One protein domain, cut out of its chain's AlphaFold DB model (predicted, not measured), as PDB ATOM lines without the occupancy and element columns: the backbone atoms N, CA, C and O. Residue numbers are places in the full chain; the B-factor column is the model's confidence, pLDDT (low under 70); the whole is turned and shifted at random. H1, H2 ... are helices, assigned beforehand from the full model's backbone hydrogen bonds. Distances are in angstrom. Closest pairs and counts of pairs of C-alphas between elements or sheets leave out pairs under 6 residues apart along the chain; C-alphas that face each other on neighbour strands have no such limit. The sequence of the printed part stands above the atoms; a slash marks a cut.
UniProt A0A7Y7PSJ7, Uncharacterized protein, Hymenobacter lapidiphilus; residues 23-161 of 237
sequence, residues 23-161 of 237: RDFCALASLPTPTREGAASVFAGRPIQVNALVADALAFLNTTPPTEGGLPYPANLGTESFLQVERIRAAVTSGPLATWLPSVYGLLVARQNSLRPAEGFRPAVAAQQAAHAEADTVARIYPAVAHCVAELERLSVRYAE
ATOM      1  N   ARG A  23     165.639 133.483 166.763       84.69
ATOM      2  CA  ARG A  23     167.041 133.889 166.974       84.69
ATOM      3  C   ARG A  23     168.032 133.015 166.202       84.69
ATOM      4  O   ARG A  23     169.006 133.525 165.659       84.69
ATOM      5  N   ASP A  24     167.751 131.718 166.127       79.81
ATOM      6  CA  ASP A  24     168.626 130.713 165.533       79.81
ATOM      7  C   ASP A  24     168.572 130.821 164.002       79.81
ATOM      8  O   ASP A  24     169.604 130.833 163.328       79.81
ATOM      9  N   PHE A  25     167.372 131.039 163.455       80.25
ATOM     10  CA  PHE A  25     167.181 131.403 162.051       80.25
ATOM     11  C   PHE A  25     167.903 132.713 161.685       80.25
ATOM     12  O   PHE A  25     168.632 132.763 160.693       80.25
ATOM     13  N   CYS A  26     167.735 133.766 162.489       82.50
ATOM     14  CA  CYS A  26     168.351 135.071 162.249       82.50
ATOM     15  C   CYS A  26     169.884 134.999 162.298       82.50
ATOM     16  O   CYS A  26     170.552 135.559 161.428       82.50
ATOM     17  N   ALA A  27     170.441 134.266 163.268       80.88
ATOM     18  CA  ALA A  27     171.877 134.032 163.371       80.88
ATOM     19  C   ALA A  27     172.416 133.319 162.124       80.88
ATOM     20  O   ALA A  27     173.404 133.764 161.538       80.88
ATOM     21  N   LEU A  28     171.732 132.267 161.667       75.75
ATOM     22  CA  LEU A  28     172.117 131.531 160.465       75.75
ATOM     23  C   LEU A  28     172.073 132.407 159.202       75.75
ATOM     24  O   LEU A  28     173.009 132.387 158.406       75.75
ATOM     25  N   ALA A  29     171.014 133.201 159.036       74.88
ATOM     26  CA  ALA A  29     170.828 134.085 157.885       74.88
ATOM     27  C   ALA A  29     171.812 135.273 157.847       74.88
ATOM     28  O   ALA A  29     171.986 135.891 156.800       74.88
ATOM     29  N   SER A  30     172.453 135.592 158.976       75.00
ATOM     30  CA  SER A  30     173.485 136.634 159.073       75.00
ATOM     31  C   SER A  30     174.875 136.172 158.616       75.00
ATOM     32  O   SER A  30     175.774 136.997 158.436       75.00
ATOM     33  N   LEU A  31     175.068 134.864 158.409       75.81
ATOM     34  CA  LEU A  31     176.331 134.325 157.921       75.81
ATOM     35  C   LEU A  31     176.515 134.655 156.429       75.81
ATOM     36  O   LEU A  31     175.584 134.471 155.649       75.81
ATOM     37  N   PRO A  32     177.717 135.075 155.992       65.69
ATOM     38  CA  PRO A  32     177.972 135.428 154.592       65.69
ATOM     39  C   PRO A  32     177.801 134.243 153.627       65.69
ATOM     40  O   PRO A  32     177.386 134.438 152.488       65.69
ATOM     41  N   THR A  33     178.068 133.021 154.101       73.19
ATOM     42  CA  THR A  33     177.783 131.771 153.383       73.19
ATOM     43  C   THR A  33     177.429 130.687 154.406       73.19
ATOM     44  O   THR A  33     178.330 129.999 154.897       73.19
ATOM     45  N   PRO A  34     176.154 130.537 154.804       68.25
ATOM     46  CA  PRO A  34     175.773 129.511 155.765       68.25
ATOM     47  C   PRO A  34     176.045 128.126 155.164       68.25
ATOM     48  O   PRO A  34     175.493 127.758 154.126       68.25
ATOM     49  N   THR A  35     176.928 127.354 155.797       72.31
ATOM     50  CA  THR A  35     177.173 125.962 155.402       72.31
ATOM     51  C   THR A  35     176.015 125.083 155.865       72.31
ATOM     52  O   THR A  35     175.335 125.398 156.847       72.31
ATOM     53  N   ARG A  36     175.794 123.947 155.189       69.56
ATOM     54  CA  ARG A  36     174.764 122.981 155.605       69.56
ATOM     55  C   ARG A  36     175.036 122.476 157.019       69.56
ATOM     56  O   ARG A  36     174.109 122.339 157.800       69.56
ATOM     57  N   GLU A  37     176.299 122.268 157.367       70.00
ATOM     58  CA  GLU A  37     176.758 121.858 158.695       70.00
ATOM     59  C   GLU A  37     176.529 122.945 159.749       70.00
ATOM     60  O   GLU A  37     176.127 122.636 160.872       70.00
ATOM     61  N   GLY A  38     176.741 124.217 159.396       70.31
ATOM     62  CA  GLY A  38     176.449 125.356 160.266       70.31
ATOM     63  C   GLY A  38     174.958 125.462 160.565       70.31
ATOM     64  O   GLY A  38     174.567 125.565 161.725       70.31
ATOM     65  N   ALA A  39     174.124 125.319 159.533       67.19
ATOM     66  CA  ALA A  39     172.679 125.234 159.678       67.19
ATOM     67  C   ALA A  39     172.269 124.048 160.563       67.19
ATOM     68  O   ALA A  39     171.605 124.231 161.572       67.19
ATOM     69  N   ALA A  40     172.743 122.844 160.260       67.06
ATOM     70  CA  ALA A  40     172.452 121.637 161.028       67.06
ATOM     71  C   ALA A  40     172.796 121.782 162.520       67.06
ATOM     72  O   ALA A  40     172.036 121.368 163.395       67.06
ATOM     73  N   SER A  41     173.942 122.398 162.812       69.94
ATOM     74  CA  SER A  41     174.451 122.535 164.175       69.94
ATOM     75  C   SER A  41     173.651 123.530 165.013       69.94
ATOM     76  O   SER A  41     173.441 123.296 166.202       69.94
ATOM     77  N   VAL A  42     173.167 124.609 164.389       67.81
ATOM     78  CA  VAL A  42     172.255 125.577 165.018       67.81
ATOM     79  C   VAL A  42     170.947 124.892 165.424       67.81
ATOM     80  O   VAL A  42     170.489 125.051 166.550       67.81
ATOM     81  N   PHE A  43     170.405 124.040 164.556       63.34
ATOM     82  CA  PHE A  43     169.177 123.288 164.815       63.34
ATOM     83  C   PHE A  43     169.327 122.224 165.896       63.34
ATOM     84  O   PHE A  43     168.447 122.038 166.730       63.34
ATOM     85  N   ALA A  44     170.454 121.517 165.892       63.53
ATOM     86  CA  ALA A  44     170.721 120.473 166.870       63.53
ATOM     87  C   ALA A  44     171.183 121.024 168.233       63.53
ATOM     88  O   ALA A  44     171.370 120.238 169.164       63.53
ATOM     89  N   GLY A  45     171.445 122.335 168.344       59.00
ATOM     90  CA  GLY A  45     172.060 122.959 169.520       59.00
ATOM     91  C   GLY A  45     173.477 122.449 169.821       59.00
ATOM     92  O   GLY A  45     173.980 122.625 170.930       59.00
ATOM     93  N   ARG A  46     174.112 121.762 168.864       65.50
ATOM     94  CA  ARG A  46     175.437 121.136 168.983       65.50
ATOM     95  C   ARG A  46     176.027 120.859 167.597       65.50
ATOM     96  O   ARG A  46     175.260 120.667 166.658       65.50
ATOM     97  N   PRO A  47     177.360 120.746 167.460       72.31
ATOM     98  CA  PRO A  47     177.982 120.356 166.198       72.31
ATOM     99  C   PRO A  47     177.467 118.998 165.704       72.31
ATOM    100  O   PRO A  47     177.534 118.012 166.443       72.31
ATOM    101  N   ILE A  48     176.978 118.932 164.461       68.00
ATOM    102  CA  ILE A  48     176.564 117.673 163.820       68.00
ATOM    103  C   ILE A  48     177.109 117.551 162.393       68.00
ATOM    104  O   ILE A  48     177.212 118.534 161.663       68.00
ATOM    105  N   GLN A  49     177.448 116.324 161.985       73.75
ATOM    106  CA  GLN A  49     177.743 116.012 160.584       73.75
ATOM    107  C   GLN A  49     176.436 115.831 159.810       73.75
ATOM    108  O   GLN A  49     175.535 115.113 160.252       73.75
ATOM    109  N   VAL A  50     176.339 116.468 158.644       67.38
ATOM    110  CA  VAL A  50     175.155 116.387 157.785       67.38
ATOM    111  C   VAL A  50     175.189 115.079 157.003       67.38
ATOM    112  O   VAL A  50     176.082 114.847 156.193       67.38
ATOM    113  N   ASN A  51     174.199 114.220 157.237       74.50
ATOM    114  CA  ASN A  51     173.909 113.068 156.386       74.50
ATOM    115  C   ASN A  51     172.714 113.380 155.461       74.50
ATOM    116  O   ASN A  51     172.123 114.454 155.553       74.50
ATOM    117  N   ALA A  52     172.345 112.449 154.576       61.06
ATOM    118  CA  ALA A  52     171.240 112.651 153.630       61.06
ATOM    119  C   ALA A  52     169.899 112.987 154.322       61.06
ATOM    120  O   ALA A  52     169.201 113.895 153.888       61.06
ATOM    121  N   LEU A  53     169.596 112.340 155.453       56.88
ATOM    122  CA  LEU A  53     168.397 112.603 156.266       56.88
ATOM    123  C   LEU A  53     168.377 114.024 156.852       56.88
ATOM    124  O   LEU A  53     167.341 114.682 156.862       56.88
ATOM    125  N   VAL A  54     169.527 114.510 157.323       61.09
ATOM    126  CA  VAL A  54     169.687 115.879 157.831       61.09
ATOM    127  C   VAL A  54     169.648 116.891 156.680       61.09
ATOM    128  O   VAL A  54     169.107 117.975 156.846       61.09
ATOM    129  N   ALA A  55     170.171 116.553 155.501       62.25
ATOM    130  CA  ALA A  55     170.135 117.430 154.332       62.25
ATOM    131  C   ALA A  55     168.706 117.661 153.810       62.25
ATOM    132  O   ALA A  55     168.360 118.805 153.514       62.25
ATOM    133  N   ASP A  56     167.873 116.616 153.762       57.47
ATOM    134  CA  ASP A  56     166.454 116.726 153.396       57.47
ATOM    135  C   ASP A  56     165.672 117.522 154.446       57.47
ATOM    136  O   ASP A  56     164.870 118.392 154.105       57.47
ATOM    137  N   ALA A  57     165.979 117.302 155.729       54.16
ATOM    138  CA  ALA A  57     165.434 118.109 156.809       54.16
ATOM    139  C   ALA A  57     165.870 119.577 156.708       54.16
ATOM    140  O   ALA A  57     165.100 120.430 157.089       54.16
ATOM    141  N   LEU A  58     167.044 119.913 156.166       61.00
ATOM    142  CA  LEU A  58     167.511 121.302 156.018       61.00
ATOM    143  C   LEU A  58     167.061 121.977 154.715       61.00
ATOM    144  O   LEU A  58     167.280 123.181 154.550       61.00
ATOM    145  N   ALA A  59     166.429 121.247 153.787       61.56
ATOM    146  CA  ALA A  59     165.960 121.790 152.509       61.56
ATOM    147  C   ALA A  59     165.008 122.980 152.700       61.56
ATOM    148  O   ALA A  59     165.014 123.937 151.918       61.56
ATOM    149  N   PHE A  60     164.260 122.967 153.803       59.66
ATOM    150  CA  PHE A  60     163.299 124.001 154.125       59.66
ATOM    151  C   PHE A  60     163.928 125.389 154.321       59.66
ATOM    152  O   PHE A  60     163.250 126.380 154.082       59.66
ATOM    153  N   LEU A  61     165.209 125.486 154.715       55.97
ATOM    154  CA  LEU A  61     165.908 126.765 154.931       55.97
ATOM    155  C   LEU A  61     166.071 127.576 153.646       55.97
ATOM    156  O   LEU A  61     166.233 128.791 153.691       55.97
ATOM    157  N   ASN A  62     166.017 126.890 152.507       57.91
ATOM    158  CA  ASN A  62     166.094 127.489 151.183       57.91
ATOM    159  C   ASN A  62     164.717 127.592 150.519       57.91
ATOM    160  O   ASN A  62     164.627 127.973 149.354       57.91
ATOM    161  N   THR A  63     163.648 127.212 151.225       54.69
ATOM    162  CA  THR A  63     162.294 127.211 150.677       54.69
ATOM    163  C   THR A  63     161.537 128.403 151.242       54.69
ATOM    164  O   THR A  63     161.229 128.448 152.431       54.69
ATOM    165  N   THR A  64     161.236 129.380 150.388       53.12
ATOM    166  CA  THR A  64     160.323 130.470 150.743       53.12
ATOM    167  C   THR A  64     158.968 129.859 151.111       53.12
ATOM    168  O   THR A  64     158.453 129.050 150.334       53.12
ATOM    169  N   PRO A  65     158.381 130.191 152.273       54.25
ATOM    170  CA  PRO A  65     157.072 129.668 152.623       54.25
ATOM    171  C   PRO A  65     156.032 130.115 151.589       54.25
ATOM    172  O   PRO A  65     156.117 131.238 151.084       54.25
ATOM    173  N   PRO A  66     155.056 129.252 151.265       52.72
ATOM    174  CA  PRO A  66     154.045 129.576 150.275       52.72
ATOM    175  C   PRO A  66     153.254 130.818 150.704       52.72
ATOM    176  O   PRO A  66     152.760 130.907 151.827       52.72
ATOM    177  N   THR A  67     153.155 131.784 149.792       47.84
ATOM    178  CA  THR A  67     152.373 133.021 149.951       47.84
ATOM    179  C   THR A  67     150.923 132.852 149.489       47.84
ATOM    180  O   THR A  67     150.056 133.650 149.849       47.84
ATOM    181  N   GLU A  68     150.641 131.798 148.722       42.91
ATOM    182  CA  GLU A  68     149.317 131.459 148.207       42.91
ATOM    183  C   GLU A  68     148.679 130.382 149.093       42.91
ATOM    184  O   GLU A  68     149.211 129.283 149.233       42.91
ATOM    185  N   GLY A  69     147.553 130.704 149.735       43.59
ATOM    186  CA  GLY A  69     146.838 129.751 150.595       43.59
ATOM    187  C   GLY A  69     146.040 130.358 151.744       43.59
ATOM    188  O   GLY A  69     145.249 129.648 152.352       43.59
ATOM    189  N   GLY A  70     146.192 131.658 152.018       46.12
ATOM    190  CA  GLY A  70     145.533 132.295 153.160       46.12
ATOM    191  C   GLY A  70     146.127 131.782 154.469       46.12
ATOM    192  O   GLY A  70     145.732 130.744 154.992       46.12
ATOM    193  N   LEU A  71     147.108 132.502 155.007       47.66
ATOM    194  CA  LEU A  71     147.590 132.230 156.359       47.66
ATOM    195  C   LEU A  71     146.483 132.614 157.358       47.66
ATOM    196  O   LEU A  71     145.583 133.384 157.001       47.66
ATOM    197  N   PRO A  72     146.539 132.148 158.617       52.59
ATOM    198  CA  PRO A  72     145.809 132.794 159.698       52.59
ATOM    199  C   PRO A  72     146.396 134.194 159.901       52.59
ATOM    200  O   PRO A  72     147.218 134.446 160.781       52.59
ATOM    201  N   TYR A  73     146.038 135.106 159.005       53.34
ATOM    202  CA  TYR A  73     146.378 136.498 159.137       53.34
ATOM    203  C   TYR A  73     145.554 137.050 160.294       53.34
ATOM    204  O   TYR A  73     144.371 136.725 160.432       53.34
ATOM    205  N   PRO A  74     146.128 137.940 161.105       49.72
ATOM    206  CA  PRO A  74     145.306 138.834 161.893       49.72
ATOM    207  C   PRO A  74     144.319 139.505 160.933       49.72
ATOM    208  O   PRO A  74     144.748 140.084 159.937       49.72
ATOM    209  N   ALA A  75     143.019 139.474 161.231       54.22
ATOM    210  CA  ALA A  75     141.967 140.063 160.384       54.22
ATOM    211  C   ALA A  75     142.158 141.570 160.082       54.22
ATOM    212  O   ALA A  75     141.409 142.162 159.312       54.22
ATOM    213  N   ASN A  76     143.162 142.188 160.705       57.72
ATOM    214  CA  ASN A  76     143.449 143.612 160.707       57.72
ATOM    215  C   ASN A  76     144.743 143.942 159.939       57.72
ATOM    216  O   ASN A  76     145.281 145.037 160.096       57.72
ATOM    217  N   LEU A  77     145.301 143.005 159.175       55.22
ATOM    218  CA  LEU A  77     146.484 143.263 158.355       55.22
ATOM    219  C   LEU A  77     146.115 144.251 157.229       55.22
ATOM    220  O   LEU A  77     145.057 144.117 156.616       55.22
ATOM    221  N   GLY A  78     146.906 145.310 157.043       56.72
ATOM    222  CA  GLY A  78     146.521 146.489 156.249       56.72
ATOM    223  C   GLY A  78     145.830 147.607 157.051       56.72
ATOM    224  O   GLY A  78     145.462 148.638 156.486       56.72
ATOM    225  N   THR A  79     145.640 147.435 158.367       67.50
ATOM    226  CA  THR A  79     145.135 148.481 159.288       67.50
ATOM    227  C   THR A  79     146.232 149.067 160.184       67.50
ATOM    228  O   THR A  79     145.948 149.748 161.183       67.50
ATOM    229  N   GLU A  80     147.496 148.795 159.847       74.56
ATOM    230  CA  GLU A  80     148.659 149.362 160.517       74.56
ATOM    231  C   GLU A  80     148.569 150.887 160.503       74.56
ATOM    232  O   GLU A  80     148.099 151.516 159.543       74.56
ATOM    233  N   SER A  81     149.011 151.493 161.605       76.00
ATOM    234  CA  SER A  81     149.072 152.941 161.642       76.00
ATOM    235  C   SER A  81     150.163 153.442 160.711       76.00
ATOM    236  O   SER A  81     151.146 152.753 160.415       76.00
ATOM    237  N   PHE A  82     150.016 154.685 160.287       76.69
ATOM    238  CA  PHE A  82     150.994 155.331 159.430       76.69
ATOM    239  C   PHE A  82     152.426 155.277 159.992       76.69
ATOM    240  O   PHE A  82     153.368 154.930 159.279       76.69
ATOM    241  N   LEU A  83     152.588 155.519 161.298       73.75
ATOM    242  CA  LEU A  83     153.887 155.436 161.979       73.75
ATOM    243  C   LEU A  83     154.488 154.027 161.970       73.75
ATOM    244  O   LEU A  83     155.710 153.877 161.949       73.75
ATOM    245  N   GLN A  84     153.653 152.991 162.020       75.62
ATOM    246  CA  GLN A  84     154.121 151.608 161.984       75.62
ATOM    247  C   GLN A  84     154.616 151.240 160.599       75.62
ATOM    248  O   GLN A  84     155.713 150.701 160.482       75.62
ATOM    249  N   VAL A  85     153.853 151.590 159.564       77.75
ATOM    250  CA  VAL A  85     154.251 151.362 158.175       77.75
ATOM    251  C   VAL A  85     155.589 152.026 157.872       77.75
ATOM    252  O   VAL A  85     156.460 151.369 157.312       77.75
ATOM    253  N   GLU A  86     155.812 153.273 158.292       77.56
ATOM    254  CA  GLU A  86     157.115 153.909 158.061       77.56
ATOM    255  C   GLU A  86     158.251 153.265 158.851       77.56
ATOM    256  O   GLU A  86     159.347 153.106 158.319       77.56
ATOM    257  N   ARG A  87     158.016 152.845 160.101       77.94
ATOM    258  CA  ARG A  87     159.033 152.113 160.874       77.94
ATOM    259  C   ARG A  87     159.396 150.789 160.214       77.94
ATOM    260  O   ARG A  87     160.574 150.450 160.158       77.94
ATOM    261  N   ILE A  88     158.399 150.060 159.714       78.25
ATOM    262  CA  ILE A  88     158.635 148.811 158.994       78.25
ATOM    263  C   ILE A  88     159.366 149.116 157.687       78.25
ATOM    264  O   ILE A  88     160.400 148.515 157.440       78.25
ATOM    265  N   ARG A  89     158.924 150.100 156.895       76.81
ATOM    266  CA  ARG A  89     159.599 150.504 155.653       76.81
ATOM    267  C   ARG A  89     161.068 150.855 155.892       76.81
ATOM    268  O   ARG A  89     161.926 150.328 155.192       76.81
ATOM    269  N   ALA A  90     161.362 151.672 156.904       72.31
ATOM    270  CA  ALA A  90     162.730 152.019 157.280       72.31
ATOM    271  C   ALA A  90     163.561 150.770 157.631       72.31
ATOM    272  O   ALA A  90     164.696 150.631 157.173       72.31
ATOM    273  N   ALA A  91     162.980 149.824 158.377       70.75
ATOM    274  CA  ALA A  91     163.631 148.556 158.696       70.75
ATOM    275  C   ALA A  91     163.884 147.699 157.440       70.75
ATOM    276  O   ALA A  91     165.006 147.232 157.251       70.75
ATOM    277  N   VAL A  92     162.906 147.569 156.536       72.50
ATOM    278  CA  VAL A  92     163.037 146.802 155.283       72.50
ATOM    279  C   VAL A  92     164.132 147.383 154.388       72.50
ATOM    280  O   VAL A  92     164.900 146.636 153.789       72.50
ATOM    281  N   THR A  93     164.271 148.710 154.335       70.38
ATOM    282  CA  THR A  93     165.338 149.358 153.551       70.38
ATOM    283  C   THR A  93     166.744 149.189 154.137       70.38
ATOM    284  O   THR A  93     167.720 149.481 153.452       70.38
ATOM    285  N   SER A  94     166.870 148.729 155.387       67.69
ATOM    286  CA  SER A  94     168.156 148.649 156.097       67.69
ATOM    287  C   SER A  94     168.903 147.323 155.919       67.69
ATOM    288  O   SER A  94     170.076 147.238 156.278       67.69
ATOM    289  N   GLY A  95     168.260 146.290 155.363       70.06
ATOM    290  CA  GLY A  95     168.916 145.007 155.122       70.06
ATOM    291  C   GLY A  95     167.965 143.821 154.927       70.06
ATOM    292  O   GLY A  95     166.755 144.005 154.784       70.06
ATOM    293  N   PRO A  96     168.503 142.588 154.922       75.62
ATOM    294  CA  PRO A  96     167.723 141.365 154.739       75.62
ATOM    295  C   PRO A  96     166.628 141.176 155.799       75.62
ATOM    296  O   PRO A  96     166.802 141.575 156.947       75.62
ATOM    297  N   LEU A  97     165.545 140.474 155.434       76.75
ATOM    298  CA  LEU A  97     164.402 140.142 156.307       76.75
ATOM    299  C   LEU A  97     164.810 139.620 157.688       76.75
ATOM    300  O   LEU A  97     164.264 140.041 158.704       76.75
ATOM    301  N   ALA A  98     165.806 138.738 157.731       78.62
ATOM    302  CA  ALA A  98     166.296 138.155 158.972       78.62
ATOM    303  C   ALA A  98     166.804 139.195 159.987       78.62
ATOM    304  O   ALA A  98     166.674 138.978 161.187       78.62
ATOM    305  N   THR A  99     167.325 140.338 159.535       80.38
ATOM    306  CA  THR A  99     167.861 141.393 160.409       80.38
ATOM    307  C   THR A  99     166.771 142.093 161.221       80.38
ATOM    308  O   THR A  99     167.027 142.588 162.315       80.38
ATOM    309  N   TRP A 100     165.545 142.146 160.702       84.44
ATOM    310  CA  TRP A 100     164.444 142.904 161.301       84.44
ATOM    311  C   TRP A 100     163.197 142.059 161.580       84.44
ATOM    312  O   TRP A 100     162.187 142.602 162.032       84.44
ATOM    313  N   LEU A 101     163.271 140.741 161.375       85.44
ATOM    314  CA  LEU A 101     162.164 139.803 161.574       85.44
ATOM    315  C   LEU A 101     161.503 139.937 162.964       85.44
ATOM    316  O   LEU A 101     160.284 140.139 163.001       85.44
ATOM    317  N   PRO A 102     162.245 139.910 164.097       86.88
ATOM    318  CA  PRO A 102     161.629 140.023 165.422       86.88
ATOM    319  C   PRO A 102     161.004 141.403 165.638       86.88
ATOM    320  O   PRO A 102     159.901 141.519 166.169       86.88
ATOM    321  N   SER A 103     161.678 142.457 165.170       86.81
ATOM    322  CA  SER A 103     161.229 143.847 165.292       86.81
ATOM    323  C   SER A 103     159.917 144.097 164.554       86.81
ATOM    324  O   SER A 103     159.003 144.702 165.116       86.81
ATOM    325  N   VAL A 104     159.787 143.613 163.315       84.50
ATOM    326  CA  VAL A 104     158.548 143.764 162.539       84.50
ATOM    327  C   VAL A 104     157.417 142.950 163.155       84.50
ATOM    328  O   VAL A 104     156.314 143.474 163.308       84.50
ATOM    329  N   TYR A 105     157.686 141.728 163.618       85.31
ATOM    330  CA  TYR A 105     156.681 140.955 164.349       85.31
ATOM    331  C   TYR A 105     156.231 141.656 165.640       85.31
ATOM    332  O   TYR A 105     155.033 141.775 165.902       85.31
ATOM    333  N   GLY A 106     157.171 142.202 166.415       83.69
ATOM    334  CA  GLY A 106     156.879 142.958 167.629       83.69
ATOM    335  C   GLY A 106     156.005 144.189 167.373       83.69
ATOM    336  O   GLY A 106     155.074 144.452 168.137       83.69
ATOM    337  N   LEU A 107     156.241 144.910 166.269       81.25
ATOM    338  CA  LEU A 107     155.392 146.026 165.829       81.25
ATOM    339  C   LEU A 107     153.958 145.570 165.516       81.25
ATOM    340  O   LEU A 107     153.007 146.221 165.961       81.25
ATOM    341  N   LEU A 108     153.803 144.447 164.808       79.56
ATOM    342  CA  LEU A 108     152.500 143.875 164.453       79.56
ATOM    343  C   LEU A 108     151.711 143.430 165.692       79.56
ATOM    344  O   LEU A 108     150.544 143.793 165.853       79.56
ATOM    345  N   VAL A 109     152.347 142.694 166.606       77.81
ATOM    346  CA  VAL A 109     151.702 142.205 167.836       77.81
ATOM    347  C   VAL A 109     151.348 143.360 168.771       77.81
ATOM    348  O   VAL A 109     150.236 143.416 169.301       77.81
ATOM    349  N   ALA A 110     152.252 144.329 168.949       76.00
ATOM    350  CA  ALA A 110     151.959 145.518 169.743       76.00
ATOM    351  C   ALA A 110     150.750 146.278 169.189       76.00
ATOM    352  O   ALA A 110     149.918 146.733 169.971       76.00
ATOM    353  N   ARG A 111     150.590 146.361 167.859       72.19
ATOM    354  CA  ARG A 111     149.412 146.994 167.250       72.19
ATOM    355  C   ARG A 111     148.114 146.298 167.624       72.19
ATOM    356  O   ARG A 111     147.148 146.985 167.955       72.19
ATOM    357  N   GLN A 112     148.092 144.970 167.527       69.38
ATOM    358  CA  GLN A 112     146.906 144.165 167.814       69.38
ATOM    359  C   GLN A 112     146.480 144.331 169.266       69.38
ATOM    360  O   GLN A 112     145.310 144.569 169.552       69.38
ATOM    361  N   ASN A 113     147.447 144.312 170.178       67.56
ATOM    362  CA  ASN A 113     147.190 144.542 171.595       67.56
ATOM    363  C   ASN A 113     146.750 145.995 171.869       67.56
ATOM    364  O   ASN A 113     145.894 146.233 172.721       67.56
ATOM    365  N   SER A 114     147.259 146.955 171.088       63.28
ATOM    366  CA  SER A 114     146.863 148.371 171.091       63.28
ATOM    367  C   SER A 114     145.610 148.685 170.256       63.28
ATOM    368  O   SER A 114     145.298 149.855 170.054       63.28
ATOM    369  N   LEU A 115     144.829 147.699 169.788       53.81
ATOM    370  CA  LEU A 115     143.513 147.949 169.162       53.81
ATOM    371  C   LEU A 115     142.477 148.534 170.136       53.81
ATOM    372  O   LEU A 115     141.353 148.818 169.731       53.81
ATOM    373  N   ARG A 116     142.856 148.778 171.394       53.31
ATOM    374  CA  ARG A 116     142.129 149.657 172.310       53.31
ATOM    375  C   ARG A 116     142.416 151.115 171.919       53.31
ATOM    376  O   ARG A 116     143.535 151.578 172.146       53.31
ATOM    377  N   PRO A 117     141.431 151.863 171.389       48.03
ATOM    378  CA  PRO A 117     141.633 153.211 170.840       48.03
ATOM    379  C   PRO A 117     142.246 154.231 171.815       48.03
ATOM    380  O   PRO A 117     142.739 155.265 171.382       48.03
ATOM    381  N   ALA A 118     142.213 153.956 173.122       53.75
ATOM    382  CA  ALA A 118     142.617 154.891 174.167       53.75
ATOM    383  C   ALA A 118     144.125 154.904 174.484       53.75
ATOM    384  O   ALA A 118     144.590 155.851 175.111       53.75
ATOM    385  N   GLU A 119     144.896 153.873 174.114       58.16
ATOM    386  CA  GLU A 119     146.256 153.696 174.660       58.16
ATOM    387  C   GLU A 119     147.401 154.102 173.720       58.16
ATOM    388  O   GLU A 119     148.536 154.240 174.188       58.16
ATOM    389  N   GLY A 120     147.106 154.323 172.434       62.06
ATOM    390  CA  GLY A 120     148.095 154.682 171.415       62.06
ATOM    391  C   GLY A 120     149.114 153.572 171.111       62.06
ATOM    392  O   GLY A 120     149.170 152.523 171.763       62.06
ATOM    393  N   PHE A 121     149.937 153.786 170.080       69.12
ATOM    394  CA  PHE A 121     151.077 152.914 169.795       69.12
ATOM    395  C   PHE A 121     152.206 153.169 170.797       69.12
ATOM    396  O   PHE A 121     152.688 154.291 170.931       69.12
ATOM    397  N   ARG A 122     152.674 152.110 171.469       73.44
ATOM    398  CA  ARG A 122     153.741 152.183 172.476       73.44
ATOM    399  C   ARG A 122     155.007 151.473 171.981       73.44
ATOM    400  O   ARG A 122     155.042 150.240 171.997       73.44
ATOM    401  N   PRO A 123     156.074 152.206 171.609       73.25
ATOM    402  CA  PRO A 123     157.323 151.611 171.126       73.25
ATOM    403  C   PRO A 123     157.949 150.600 172.094       73.25
ATOM    404  O   PRO A 123     158.484 149.587 171.655       73.25
ATOM    405  N   ALA A 124     157.841 150.842 173.404       82.94
ATOM    406  CA  ALA A 124     158.360 149.938 174.429       82.94
ATOM    407  C   ALA A 124     157.655 148.571 174.425       82.94
ATOM    408  O   ALA A 124     158.304 147.543 174.588       82.94
ATOM    409  N   VAL A 125     156.341 148.550 174.168       82.81
ATOM    410  CA  VAL A 125     155.578 147.299 174.039       82.81
ATOM    411  C   VAL A 125     156.035 146.544 172.794       82.81
ATOM    412  O   VAL A 125     156.271 145.345 172.872       82.81
ATOM    413  N   ALA A 126     156.234 147.233 171.667       82.81
ATOM    414  CA  ALA A 126     156.753 146.605 170.450       82.81
ATOM    415  C   ALA A 126     158.154 146.008 170.644       82.81
ATOM    416  O   ALA A 126     158.392 144.883 170.217       82.81
ATOM    417  N   ALA A 127     159.053 146.717 171.333       85.44
ATOM    418  CA  ALA A 127     160.388 146.215 171.652       85.44
ATOM    419  C   ALA A 127     160.340 144.978 172.565       85.44
ATOM    420  O   ALA A 127     161.048 144.006 172.326       85.44
ATOM    421  N   GLN A 128     159.460 144.979 173.572       87.25
ATOM    422  CA  GLN A 128     159.259 143.816 174.436       87.25
ATOM    423  C   GLN A 128     158.726 142.610 173.648       87.25
ATOM    424  O   GLN A 128     159.202 141.493 173.834       87.25
ATOM    425  N   GLN A 129     157.759 142.824 172.750       86.75
ATOM    426  CA  GLN A 129     157.233 141.754 171.899       86.75
ATOM    427  C   GLN A 129     158.289 141.232 170.919       86.75
ATOM    428  O   GLN A 129     158.362 140.027 170.710       86.75
ATOM    429  N   ALA A 130     159.139 142.104 170.374       87.31
ATOM    430  CA  ALA A 130     160.259 141.696 169.531       87.31
ATOM    431  C   ALA A 130     161.248 140.796 170.291       87.31
ATOM    432  O   ALA A 130     161.658 139.768 169.766       87.31
ATOM    433  N   ALA A 131     161.560 141.125 171.548       88.50
ATOM    434  CA  ALA A 131     162.432 140.300 172.383       88.50
ATOM    435  C   ALA A 131     161.823 138.918 172.683       88.50
ATOM    436  O   ALA A 131     162.530 137.914 172.688       88.50
ATOM    437  N   HIS A 132     160.505 138.835 172.901       86.69
ATOM    438  CA  HIS A 132     159.828 137.542 173.054       86.69
ATOM    439  C   HIS A 132     159.805 136.736 171.749       86.69
ATOM    440  O   HIS A 132     159.958 135.516 171.782       86.69
ATOM    441  N   ALA A 133     159.658 137.414 170.609       85.94
ATOM    442  CA  ALA A 133     159.599 136.797 169.289       85.94
ATOM    443  C   ALA A 133     160.868 136.002 168.952       85.94
ATOM    444  O   ALA A 133     160.791 134.997 168.256       85.94
ATOM    445  N   GLU A 134     162.027 136.409 169.475       87.38
ATOM    446  CA  GLU A 134     163.297 135.697 169.292       87.38
ATOM    447  C   GLU A 134     163.285 134.261 169.837       87.38
ATOM    448  O   GLU A 134     164.001 133.402 169.315       87.38
ATOM    449  N   ALA A 135     162.477 133.999 170.870       85.94
ATOM    450  CA  ALA A 135     162.315 132.682 171.482       85.94
ATOM    451  C   ALA A 135     161.150 131.868 170.887       85.94
ATOM    452  O   ALA A 135     161.048 130.673 171.159       85.94
ATOM    453  N   ASP A 136     160.280 132.499 170.095       82.75
ATOM    454  CA  ASP A 136     159.189 131.834 169.383       82.75
ATOM    455  C   ASP A 136     159.711 131.081 168.148       82.75
ATOM    456  O   ASP A 136     160.828 131.294 167.665       82.75
ATOM    457  N   THR A 137     158.872 130.197 167.607       79.75
ATOM    458  CA  THR A 137     159.228 129.398 166.433       79.75
ATOM    459  C   THR A 137     159.108 130.214 165.145       79.75
ATOM    460  O   THR A 137     158.130 130.932 164.918       79.75
ATOM    461  N   VAL A 138     160.086 130.081 164.248       76.19
ATOM    462  CA  VAL A 138     160.114 130.818 162.972       76.19
ATOM    463  C   VAL A 138     158.897 130.494 162.097       76.19
ATOM    464  O   VAL A 138     158.356 131.382 161.442       76.19
ATOM    465  N   ALA A 139     158.391 129.261 162.183       72.44
ATOM    466  CA  ALA A 139     157.132 128.809 161.594       72.44
ATOM    467  C   ALA A 139     155.924 129.705 161.916       72.44
ATOM    468  O   ALA A 139     155.051 129.899 161.072       72.44
ATOM    469  N   ARG A 140     155.860 130.234 163.140       73.56
ATOM    470  CA  ARG A 140     154.757 131.076 163.613       73.56
ATOM    471  C   ARG A 140     154.887 132.518 163.125       73.56
ATOM    472  O   ARG A 140     153.884 133.180 162.873       73.56
ATOM    473  N   ILE A 141     156.117 133.014 163.038       78.56
ATOM    474  CA  ILE A 141     156.408 134.442 162.868       78.56
ATOM    475  C   ILE A 141     156.649 134.805 161.407       78.56
ATOM    476  O   ILE A 141     156.102 135.793 160.912       78.56
ATOM    477  N   TYR A 142     157.459 134.008 160.711       77.31
ATOM    478  CA  TYR A 142     157.924 134.321 159.366       77.31
ATOM    479  C   TYR A 142     156.778 134.558 158.376       77.31
ATOM    480  O   TYR A 142     156.827 135.572 157.682       77.31
ATOM    481  N   PRO A 143     155.721 133.720 158.314       73.94
ATOM    482  CA  PRO A 143     154.647 133.928 157.345       73.94
ATOM    483  C   PRO A 143     153.908 135.260 157.555       73.94
ATOM    484  O   PRO A 143     153.609 135.964 156.592       73.94
ATOM    485  N   ALA A 144     153.675 135.653 158.812       74.56
ATOM    486  CA  ALA A 144     153.025 136.920 159.145       74.56
ATOM    487  C   ALA A 144     153.880 138.130 158.739       74.56
ATOM    488  O   ALA A 144     153.364 139.095 158.174       74.56
ATOM    489  N   VAL A 145     155.193 138.070 158.992       78.94
ATOM    490  CA  VAL A 145     156.112 139.150 158.611       78.94
ATOM    491  C   VAL A 145     156.273 139.225 157.093       78.94
ATOM    492  O   VAL A 145     156.165 140.310 156.532       78.94
ATOM    493  N   ALA A 146     156.476 138.094 156.415       76.31
ATOM    494  CA  ALA A 146     156.615 138.046 154.962       76.31
ATOM    495  C   ALA A 146     155.378 138.621 154.255       76.31
ATOM    496  O   ALA A 146     155.506 139.423 153.332       76.31
ATOM    497  N   HIS A 147     154.179 138.282 154.732       74.75
ATOM    498  CA  HIS A 147     152.950 138.844 154.187       74.75
ATOM    499  C   HIS A 147     152.800 140.342 154.474       74.75
ATOM    500  O   HIS A 147     152.434 141.092 153.577       74.75
ATOM    501  N   CYS A 148     153.139 140.805 155.681       75.94
ATOM    502  CA  CYS A 148     153.159 142.239 155.985       75.94
ATOM    503  C   CYS A 148     154.061 143.008 155.007       75.94
ATOM    504  O   CYS A 148     153.681 144.056 154.497       75.94
ATOM    505  N   VAL A 149     155.232 142.462 154.693       77.25
ATOM    506  CA  VAL A 149     156.186 143.073 153.759       77.25
ATOM    507  C   VAL A 149     155.633 143.093 152.334       77.25
ATOM    508  O   VAL A 149     155.739 144.117 151.663       77.25
ATOM    509  N   ALA A 150     154.981 142.012 151.898       74.38
ATOM    510  CA  ALA A 150     154.291 141.968 150.609       74.38
ATOM    511  C   ALA A 150     153.144 142.995 150.533       74.38
ATOM    512  O   ALA A 150     152.973 143.673 149.521       74.38
ATOM    513  N   GLU A 151     152.388 143.181 151.617       73.12
ATOM    514  CA  GLU A 151     151.360 144.219 151.693       73.12
ATOM    515  C   GLU A 151     151.961 145.628 151.663       73.12
ATOM    516  O   GLU A 151     151.426 146.506 150.990       73.12
ATOM    517  N   LEU A 152     153.107 145.861 152.307       74.31
ATOM    518  CA  LEU A 152     153.823 147.135 152.198       74.31
ATOM    519  C   LEU A 152     154.289 147.431 150.772       74.31
ATOM    520  O   LEU A 152     154.223 148.583 150.340       74.31
ATOM    521  N   GLU A 153     154.731 146.411 150.040       74.56
ATOM    522  CA  GLU A 153     155.048 146.523 148.618       74.56
ATOM    523  C   GLU A 153     153.788 146.839 147.797       74.56
ATOM    524  O   GLU A 153     153.785 147.762 146.982       74.56
ATOM    525  N   ARG A 154     152.661 146.182 148.084       75.12
ATOM    526  CA  ARG A 154     151.373 146.512 147.460       75.12
ATOM    527  C   ARG A 154     150.954 147.961 147.735       75.12
ATOM    528  O   ARG A 154     150.481 148.644 146.825       75.12
ATOM    529  N   LEU A 155     151.124 148.452 148.967       69.88
ATOM    530  CA  LEU A 155     150.826 149.839 149.347       69.88
ATOM    531  C   LEU A 155     151.767 150.834 148.658       69.88
ATOM    532  O   LEU A 155     151.304 151.888 148.220       69.88
ATOM    533  N   SER A 156     153.057 150.509 148.527       71.56
ATOM    534  CA  SER A 156     154.025 151.372 147.838       71.56
ATOM    535  C   SER A 156     153.671 151.536 146.359       71.56
ATOM    536  O   SER A 156     153.703 152.654 145.848       71.56
ATOM    537  N   VAL A 157     153.223 150.461 145.702       74.06
ATOM    538  CA  VAL A 157     152.719 150.500 144.323       74.06
ATOM    539  C   VAL A 157     151.414 151.294 144.241       74.06
ATOM    540  O   VAL A 157     151.285 152.193 143.409       74.06
ATOM    541  N   ARG A 158     150.444 151.011 145.122       75.38
ATOM    542  CA  ARG A 158     149.128 151.674 145.126       75.38
ATOM    543  C   ARG A 158     149.225 153.187 145.320       75.38
ATOM    544  O   ARG A 158     148.433 153.926 144.739       75.38
ATOM    545  N   TYR A 159     150.172 153.638 146.137       71.69
ATOM    546  CA  TYR A 159     150.363 155.042 146.490       71.69
ATOM    547  C   TYR A 159     151.659 155.634 145.922       71.69
ATOM    548  O   TYR A 159     152.152 156.634 146.440       71.69
ATOM    549  N   ALA A 160     152.182 155.066 144.829       71.69
ATOM    550  CA  ALA A 160     153.434 155.492 144.199       71.69
ATOM    551  C   ALA A 160     153.464 156.987 143.823       71.69
ATOM    552  O   ALA A 160     154.524 157.606 143.838       71.69
ATOM    553  N   GLU A 161     152.304 157.591 143.537       68.00
ATOM    554  CA  GLU A 161     152.151 159.029 143.252       68.00
ATOM    555  C   GLU A 161     152.638 159.927 144.407       68.00
ATOM    556  O   GLU A 161     153.161 161.011 144.150       68.00
TER     557      GLU A 161
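Overview. This is residues 23 to 161 of the 237 residues of an uncharacterized protein of Hymenobacter lapidiphilus (UniProt A0A7Y7PSJ7). Two lobes follow each other along the long axis: a small one of H1, H2 and H3, and a larger one round H5, with H4 alongside and H6 and H7 crossing H5 on opposite sides. H1 joins the lobes by touching H5. The printed part has 139 residues with seven named helices, H1 to H7 in order, and no named strand: all helix, mostly crossed. It is only just compact, close to loose, with a radius of gyration of the C-alphas of 16.8 A, and spans 53 by 32 by 28 A.

Arrangement. Begin at H1, residues 23 to 29, a hairpin with H2, residues 36 to 44, at 2 degrees; their closest C-alphas, Asp 24 and Val 42, are 6.3 A apart. H3, residues 52 to 62, touches H2, about perpendicular at 86 degrees, closest at C-alphas 58 and 40, 7.0 A. Next find the hairpin of H4, residues 82 to 93, and H5, residues 97 to 113; H5 touches H4 with residues 100 to 107 alone, closest at C-alphas 104 and 88, 6.2 A. H5, the hub, touches H1 with residues 98 to 101 alone, closest at C-alphas 98 and 26, 4.9 A. H6, residues 123 to 133, touches H5 at a steep tilt of 61 degrees, closest at C-alphas 130 and 106, 4.1 A. H7, residues 138 to 158, touches H5 with residues 141 to 145 alone, about perpendicular at 87 degrees, closest at C-alphas 145 and 105, 6.0 A. Every O i to N i+4 pair is within hydrogen-bond range in H1, H2, H4 and H6; H3 has 4 of 7, H5 11 of 13, H7 15 of 17.

Along the chain. Find C-alpha 23 at (167.041, 133.889, 166.974), where H1 begins. H5 runs 23.4 A; H7 runs 29.6 A to C-alpha 158 at (149.128, 151.674, 145.126).

Size, cuts and confidence. C-alphas 51 and 118, the farthest apart, are 55.2 A apart. The printed part has no cut; H3 to H4 is a long link. Confidence is low, under 70, in 54 residues, among them 52 to 79.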